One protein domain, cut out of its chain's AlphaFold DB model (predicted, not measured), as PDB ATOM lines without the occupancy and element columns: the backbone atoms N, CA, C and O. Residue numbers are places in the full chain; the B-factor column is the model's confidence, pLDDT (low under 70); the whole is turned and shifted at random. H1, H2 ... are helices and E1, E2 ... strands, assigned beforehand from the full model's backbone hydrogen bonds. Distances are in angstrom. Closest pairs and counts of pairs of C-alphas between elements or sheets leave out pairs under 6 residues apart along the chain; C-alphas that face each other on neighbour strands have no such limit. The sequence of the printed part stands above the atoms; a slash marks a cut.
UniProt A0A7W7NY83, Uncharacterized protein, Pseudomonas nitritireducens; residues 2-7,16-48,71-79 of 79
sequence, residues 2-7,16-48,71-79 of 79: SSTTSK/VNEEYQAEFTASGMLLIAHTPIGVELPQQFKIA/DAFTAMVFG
ATOM      1  N   SER A   2     -84.744  10.074 -11.300       51.28
ATOM      2  CA  SER A   2     -84.029  10.491 -10.091       51.28
ATOM      3  C   SER A   2     -82.572  10.071 -10.243       51.28
ATOM      4  O   SER A   2     -82.308   8.897 -10.511       51.28
ATOM      5  N   SER A   3     -81.641  11.022 -10.163       58.44
ATOM      6  CA  SER A   3     -80.217  10.698 -10.160       58.44
ATOM      7  C   SER A   3     -79.933   9.814  -8.951       58.44
ATOM      8  O   SER A   3     -80.253  10.168  -7.823       58.44
ATOM      9  N   THR A   4     -79.356   8.640  -9.186       79.19
ATOM     10  CA  THR A   4     -78.949   7.713  -8.117       79.19
ATOM     11  C   THR A   4     -77.679   8.174  -7.405       79.19
ATOM     12  O   THR A   4     -77.267   7.556  -6.424       79.19
ATOM     13  N   THR A   5     -77.056   9.236  -7.922       87.75
ATOM     14  CA  THR A   5     -75.840   9.852  -7.404       87.75
ATOM     15  C   THR A   5     -75.982  11.369  -7.359       87.75
ATOM     16  O   THR A   5     -76.709  11.953  -8.164       87.75
ATOM     17  N   SER A   6     -75.299  12.006  -6.413       91.31
ATOM     18  CA  SER A   6     -75.276  13.462  -6.285       91.31
ATOM     19  C   SER A   6     -73.888  13.955  -5.904       91.31
ATOM     20  O   SER A   6     -73.127  13.236  -5.253       91.31
ATOM     21  N   LYS A   7     -73.565  15.173  -6.346       93.38
ATOM     22  CA  LYS A   7     -72.284  15.835  -6.096       93.38
ATOM     23  C   LYS A   7     -72.373  16.699  -4.849       93.38
ATOM     24  O   LYS A   7     -73.296  17.496  -4.718       93.38
ATOM     25  N   VAL A  16     -57.464  17.426   4.606       92.38
ATOM     26  CA  VAL A  16     -57.954  17.868   3.291       92.38
ATOM     27  C   VAL A  16     -57.483  19.306   3.046       92.38
ATOM     28  O   VAL A  16     -57.989  20.249   3.646       92.38
ATOM     29  N   ASN A  17     -56.491  19.472   2.168       89.81
ATOM     30  CA  ASN A  17     -55.752  20.737   2.017       89.81
ATOM     31  C   ASN A  17     -56.479  21.818   1.194       89.81
ATOM     32  O   ASN A  17     -56.012  22.951   1.140       89.81
ATOM     33  N   GLU A  18     -57.557  21.467   0.499       92.69
ATOM     34  CA  GLU A  18     -58.379  22.375  -0.308       92.69
ATOM     35  C   GLU A  18     -59.771  21.757  -0.506       92.69
ATOM     36  O   GLU A  18     -59.992  20.594  -0.170       92.69
ATOM     37  N   GLU A  19     -60.719  22.513  -1.061       94.81
ATOM     38  CA  GLU A  19     -62.050  21.976  -1.354       94.81
ATOM     39  C   GLU A  19     -62.004  20.945  -2.496       94.81
ATOM     40  O   GLU A  19     -61.567  21.244  -3.609       94.81
ATOM     41  N   TYR A  20     -62.529  19.747  -2.239       95.00
ATOM     42  CA  TYR A  20     -62.723  18.713  -3.256       95.00
ATOM     43  C   TYR A  20     -64.203  18.503  -3.566       95.00
ATOM     44  O   TYR A  20     -65.094  18.952  -2.850       95.00
ATOM     45  N   GLN A  21     -64.478  17.785  -4.651       95.81
ATOM     46  CA  GLN A  21     -65.829  17.365  -5.014       95.81
ATOM     47  C   GLN A  21     -65.944  15.854  -4.871       95.81
ATOM     48  O   GLN A  21     -65.005  15.122  -5.175       95.81
ATOM     49  N   ALA A  22     -67.101  15.375  -4.444       95.31
ATOM     50  CA  ALA A  22     -67.354  13.959  -4.256       95.31
ATOM     51  C   ALA A  22     -68.753  13.578  -4.722       95.31
ATOM     52  O   ALA A  22     -69.688  14.369  -4.654       95.31
ATOM     53  N   GLU A  23     -68.893  12.354  -5.212       95.38
ATOM     54  CA  GLU A  23     -70.155  11.786  -5.660       95.38
ATOM     55  C   GLU A  23     -70.607  10.705  -4.693       95.38
ATOM     56  O   GLU A  23     -69.914   9.705  -4.503       95.38
ATOM     57  N   PHE A  24     -71.783  10.896  -4.108       95.00
ATOM     58  CA  PHE A  24     -72.392   9.950  -3.181       95.00
ATOM     59  C   PHE A  24     -73.618   9.300  -3.805       95.00
ATOM     60  O   PHE A  24     -74.261   9.869  -4.683       95.00
ATOM     61  N   THR A  25     -73.942   8.103  -3.337       93.44
ATOM     62  CA  THR A  25     -75.208   7.408  -3.612       93.44
ATOM     63  C   THR A  25     -76.298   7.827  -2.630       93.44
ATOM     64  O   THR A  25     -76.011   8.322  -1.541       93.44
ATOM     65  N   ALA A  26     -77.551   7.507  -2.960       90.94
ATOM     66  CA  ALA A  26     -78.685   7.660  -2.044       90.94
ATOM     67  C   ALA A  26     -78.578   6.819  -0.752       90.94
ATOM     68  O   ALA A  26     -79.329   7.049   0.188       90.94
ATOM     69  N   SER A  27     -77.654   5.854  -0.672       91.44
ATOM     70  CA  SER A  27     -77.356   5.122   0.567       91.44
ATOM     71  C   SER A  27     -76.250   5.771   1.406       91.44
ATOM     72  O   SER A  27     -75.783   5.157   2.361       91.44
ATOM     73  N   GLY A  28     -75.770   6.959   1.028       92.75
ATOM     74  CA  GLY A  28     -74.671   7.645   1.708       92.75
ATOM     75  C   GLY A  28     -73.288   7.052   1.429       92.75
ATOM     76  O   GLY A  28     -72.340   7.407   2.114       92.75
ATOM     77  N   MET A  29     -73.137   6.160   0.443       95.31
ATOM     78  CA  MET A  29     -71.828   5.612   0.058       95.31
ATOM     79  C   MET A  29     -71.142   6.537  -0.948       95.31
ATOM     80  O   MET A  29     -71.764   6.896  -1.954       95.31
ATOM     81  N   LEU A  30     -69.871   6.860  -0.711       95.44
ATOM     82  CA  LEU A  30     -69.004   7.556  -1.659       95.44
ATOM     83  C   LEU A  30     -68.692   6.646  -2.854       95.44
ATOM     84  O   LEU A  30     -68.210   5.528  -2.684       95.44
ATOM     85  N   LEU A  31     -68.926   7.139  -4.066       94.31
ATOM     86  CA  LEU A  31     -68.532   6.464  -5.304       94.31
ATOM     87  C   LEU A  31     -67.190   6.961  -5.815       94.31
ATOM     88  O   LEU A  31     -66.345   6.162  -6.209       94.31
ATOM     89  N   ILE A  32     -67.032   8.283  -5.876       93.69
ATOM     90  CA  ILE A  32     -65.875   8.933  -6.487       93.69
ATOM     91  C   ILE A  32     -65.567  10.197  -5.694       93.69
ATOM     92  O   ILE A  32     -66.460  11.009  -5.469       93.69
ATOM     93  N   ALA A  33     -64.303  10.387  -5.327       94.00
ATOM     94  CA  ALA A  33     -63.782  11.673  -4.887       94.00
ATOM     95  C   ALA A  33     -62.863  12.240  -5.971       94.00
ATOM     96  O   ALA A  33     -61.966  11.560  -6.467       94.00
ATOM     97  N   HIS A  34     -63.100  13.489  -6.350       94.75
ATOM     98  CA  HIS A  34     -62.320  14.229  -7.335       94.75
ATOM     99  C   HIS A  34     -61.146  14.917  -6.631       94.75
ATOM    100  O   HIS A  34     -61.136  16.138  -6.480       94.75
ATOM    101  N   THR A  35     -60.183  14.122  -6.157       93.06
ATOM    102  CA  THR A  35     -58.950  14.608  -5.519       93.06
ATOM    103  C   THR A  35     -57.789  14.686  -6.520       93.06
ATOM    104  O   THR A  35     -57.789  13.985  -7.541       93.06
ATOM    105  N   PRO A  36     -56.772  15.532  -6.269       90.56
ATOM    106  CA  PRO A  36     -55.534  15.508  -7.035       90.56
ATOM    107  C   PRO A  36     -54.847  14.137  -6.967       90.56
ATOM    108  O   PRO A  36     -54.957  13.401  -5.986       90.56
ATOM    109  N   ILE A  37     -54.089  13.796  -8.011       88.44
ATOM    110  CA  ILE A  37     -53.373  12.516  -8.085       88.44
ATOM    111  C   ILE A  37     -52.409  12.387  -6.896       88.44
ATOM    112  O   ILE A  37     -51.559  13.249  -6.688       88.44
ATOM    113  N   GLY A  38     -52.518  11.278  -6.159       87.19
ATOM    114  CA  GLY A  38     -51.686  10.989  -4.987       87.19
ATOM    115  C   GLY A  38     -52.197  11.593  -3.676       87.19
ATOM    116  O   GLY A  38     -51.535  11.427  -2.656       87.19
ATOM    117  N   VAL A  39     -53.351  12.267  -3.689       89.31
ATOM    118  CA  VAL A  39     -54.031  12.728  -2.475       89.31
ATOM    119  C   VAL A  39     -55.058  11.687  -2.048       89.31
ATOM    120  O   VAL A  39     -56.034  11.427  -2.757       89.31
ATOM    121  N   GLU A  40     -54.830  11.112  -0.872       90.38
ATOM    122  CA  GLU A  40     -55.772  10.222  -0.200       90.38
ATOM    123  C   GLU A  40     -56.670  11.026   0.740       90.38
ATOM    124  O   GLU A  40     -56.222  11.971   1.390       90.38
ATOM    125  N   LEU A  41     -57.945  10.643   0.813       93.31
ATOM    126  CA  LEU A  41     -58.848  11.190   1.816       93.31
ATOM    127  C   LEU A  41     -58.511  10.598   3.191       93.31
ATOM    128  O   LEU A  41     -58.170   9.415   3.281       93.31
ATOM    129  N   PRO A  42     -58.625  11.385   4.272       94.62
ATOM    130  CA  PRO A  42     -58.457  10.857   5.618       94.62
ATOM    131  C   PRO A  42     -59.573   9.852   5.933       94.62
ATOM    132  O   PRO A  42     -60.660   9.910   5.362       94.62
ATOM    133  N   GLN A  43     -59.329   8.954   6.893       95.12
ATOM    134  CA  GLN A  43     -60.303   7.924   7.299       95.12
ATOM    135  C   GLN A  43     -61.633   8.512   7.791       95.12
ATOM    136  O   GLN A  43     -62.651   7.825   7.781       95.12
ATOM    137  N   GLN A  44     -61.615   9.760   8.256       95.56
ATOM    138  CA  GLN A  44     -62.787  10.508   8.686       95.56
ATOM    139  C   GLN A  44     -62.689  11.932   8.147       95.56
ATOM    140  O   GLN A  44     -61.659  12.584   8.312       95.56
ATOM    141  N   PHE A  45     -63.756  12.413   7.516       96.25
ATOM    142  CA  PHE A  45     -63.866  13.787   7.026       96.25
ATOM    143  C   PHE A  45     -65.319  14.245   7.006       96.25
ATOM    144  O   PHE A  45     -66.248  13.463   7.190       96.25
ATOM    145  N   LYS A  46     -65.522  15.538   6.772       96.38
ATOM    146  CA  LYS A  46     -66.842  16.138   6.591       96.38
ATOM    147  C   LYS A  46     -67.107  16.422   5.126       96.38
ATOM    148  O   LYS A  46     -66.201  16.818   4.399       96.38
ATOM    149  N   ILE A  47     -68.360  16.297   4.726       96.44
ATOM    150  CA  ILE A  47     -68.872  16.789   3.446       96.44
ATOM    151  C   ILE A  47     -69.883  17.892   3.695       96.44
ATOM    152  O   ILE A  47     -70.537  17.894   4.735       96.44
ATOM    153  N   ALA A  48     -70.024  18.811   2.749       95.50
ATOM    154  CA  ALA A  48     -71.042  19.840   2.765       95.50
ATOM    155  C   ALA A  48     -72.056  19.605   1.636       95.50
ATOM    156  O   ALA A  48     -71.697  19.474   0.463       95.50
ATOM    157  N   ASP A  71     -79.697   9.440   7.104       89.94
ATOM    158  CA  ASP A  71     -81.102   9.690   6.763       89.94
ATOM    159  C   ASP A  71     -81.329  11.165   6.408       89.94
ATOM    160  O   ASP A  71     -82.002  11.479   5.423       89.94
ATOM    161  N   ALA A  72     -80.716  12.076   7.173       90.56
ATOM    162  CA  ALA A  72     -80.769  13.510   6.909       90.56
ATOM    163  C   ALA A  72     -80.064  13.858   5.591       90.56
ATOM    164  O   ALA A  72     -80.622  14.584   4.770       90.56
ATOM    165  N   PHE A  73     -78.881  13.289   5.356       92.75
ATOM    166  CA  PHE A  73     -78.142  13.442   4.109       92.75
ATOM    167  C   PHE A  73     -78.970  12.986   2.908       92.75
ATOM    168  O   PHE A  73     -79.164  13.746   1.962       92.75
ATOM    169  N   THR A  74     -79.506  11.764   2.949       90.50
ATOM    170  CA  THR A  74     -80.283  11.211   1.840       90.50
ATOM    171  C   THR A  74     -81.538  12.033   1.577       90.50
ATOM    172  O   THR A  74     -81.827  12.336   0.421       90.50
ATOM    173  N   ALA A  75     -82.256  12.448   2.623       89.44
ATOM    174  CA  ALA A  75     -83.437  13.292   2.477       89.44
ATOM    175  C   ALA A  75     -83.109  14.677   1.891       89.44
ATOM    176  O   ALA A  75     -83.890  15.194   1.101       89.44
ATOM    177  N   MET A  76     -81.966  15.275   2.242       89.44
ATOM    178  CA  MET A  76     -81.571  16.586   1.710       89.44
ATOM    179  C   MET A  76     -81.048  16.514   0.275       89.44
ATOM    180  O   MET A  76     -81.326  17.398  -0.527       89.44
ATOM    181  N   VAL A  77     -80.274  15.480  -0.046       88.00
ATOM    182  CA  VAL A  77     -79.532  15.397  -1.309       88.00
ATOM    183  C   VAL A  77     -80.320  14.671  -2.408       88.00
ATOM    184  O   VAL A  77     -80.090  14.922  -3.592       88.00
ATOM    185  N   PHE A  78     -81.247  13.780  -2.038       86.06
ATOM    186  CA  PHE A  78     -82.010  12.932  -2.968       86.06
ATOM    187  C   PHE A  78     -83.535  12.975  -2.777       86.06
ATOM    188  O   PHE A  78     -84.240  12.296  -3.532       86.06
ATOM    189  N   GLY A  79     -84.028  13.688  -1.757       79.44
ATOM    190  CA  GLY A  79     -85.454  13.800  -1.427       79.44
ATOM    191  C   GLY A  79     -86.243  14.790  -2.274       79.44
ATOM    192  O   GLY A  79     -85.667  15.433  -3.180       79.44
TER     193      GLY A  79
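What this domain is: This is residues 2 to 7, 16 to 48 and 71 to 79 of the 79 residues of an uncharacterized protein of Pseudomonas nitritireducens (UniProt A0A7W7NY83). A narrow three-strand sheet, the hairpin E2 and E3 with short E1 beside E2, forms the body; after E3 the chain folds back at one end and brings E4 across one face of the sheet, near E2. At the other end the short helix H1 only grazes the sheet. The printed part has 48 residues with four named strands and one named helix, in the order E1 E2 E3 E4 H1, and its class is mixed, helices and strands. The sheet's order is E1 E2 E3, all antiparallel. The whole is elongated, spanning 33 by 18 by 16 A, and only just loose, close to compact, with a radius of gyration of the C-alphas of 11.6 A.

How they stand to each other: E2, residues 20 to 25, and E3, residues 30 to 34, form an antiparallel hairpin at 160 degrees, with N 23 and O 32 at 2.8 A. E1, residues 5 to 7, is antiparallel to E2 at 161 degrees, with N 6 and O 24 at 2.9 A. E4, residues 44 to 48, pairs with no named strand; it is near E2, with 5 pairs of C-alphas within 10 A, and apart from E1 and E3. H1, residues 71 to 78, only grazes the sheet with residues 73 to 78; the closest C-alphas of E1 and H1, Ser 6 and Val 77, are 6.8 A apart. In H1 every O i to N i+4 pair is within hydrogen-bond range.

Where its parts are: E2 is 16.8 A long, from C-alpha 20 at (-62.723, 18.713, -3.256). E4 measures 13.8 A, E3 11.0 A, H1 10.3 A and E1 7.1 A. H1 ends with C-alpha 78 at (-82.010, 12.932, -2.968).

The domain as a whole: The C-alphas farthest apart, Gly 38 and Gly 79, are 34.1 A apart. Residues 8 to 15 and 49 to 70 are not printed, with C-alpha gaps of 17.3 A and 14.8 A. The link E2 to E3 is tight and E3 to E4 short. Residues 2 to 3 have pLDDT under 70.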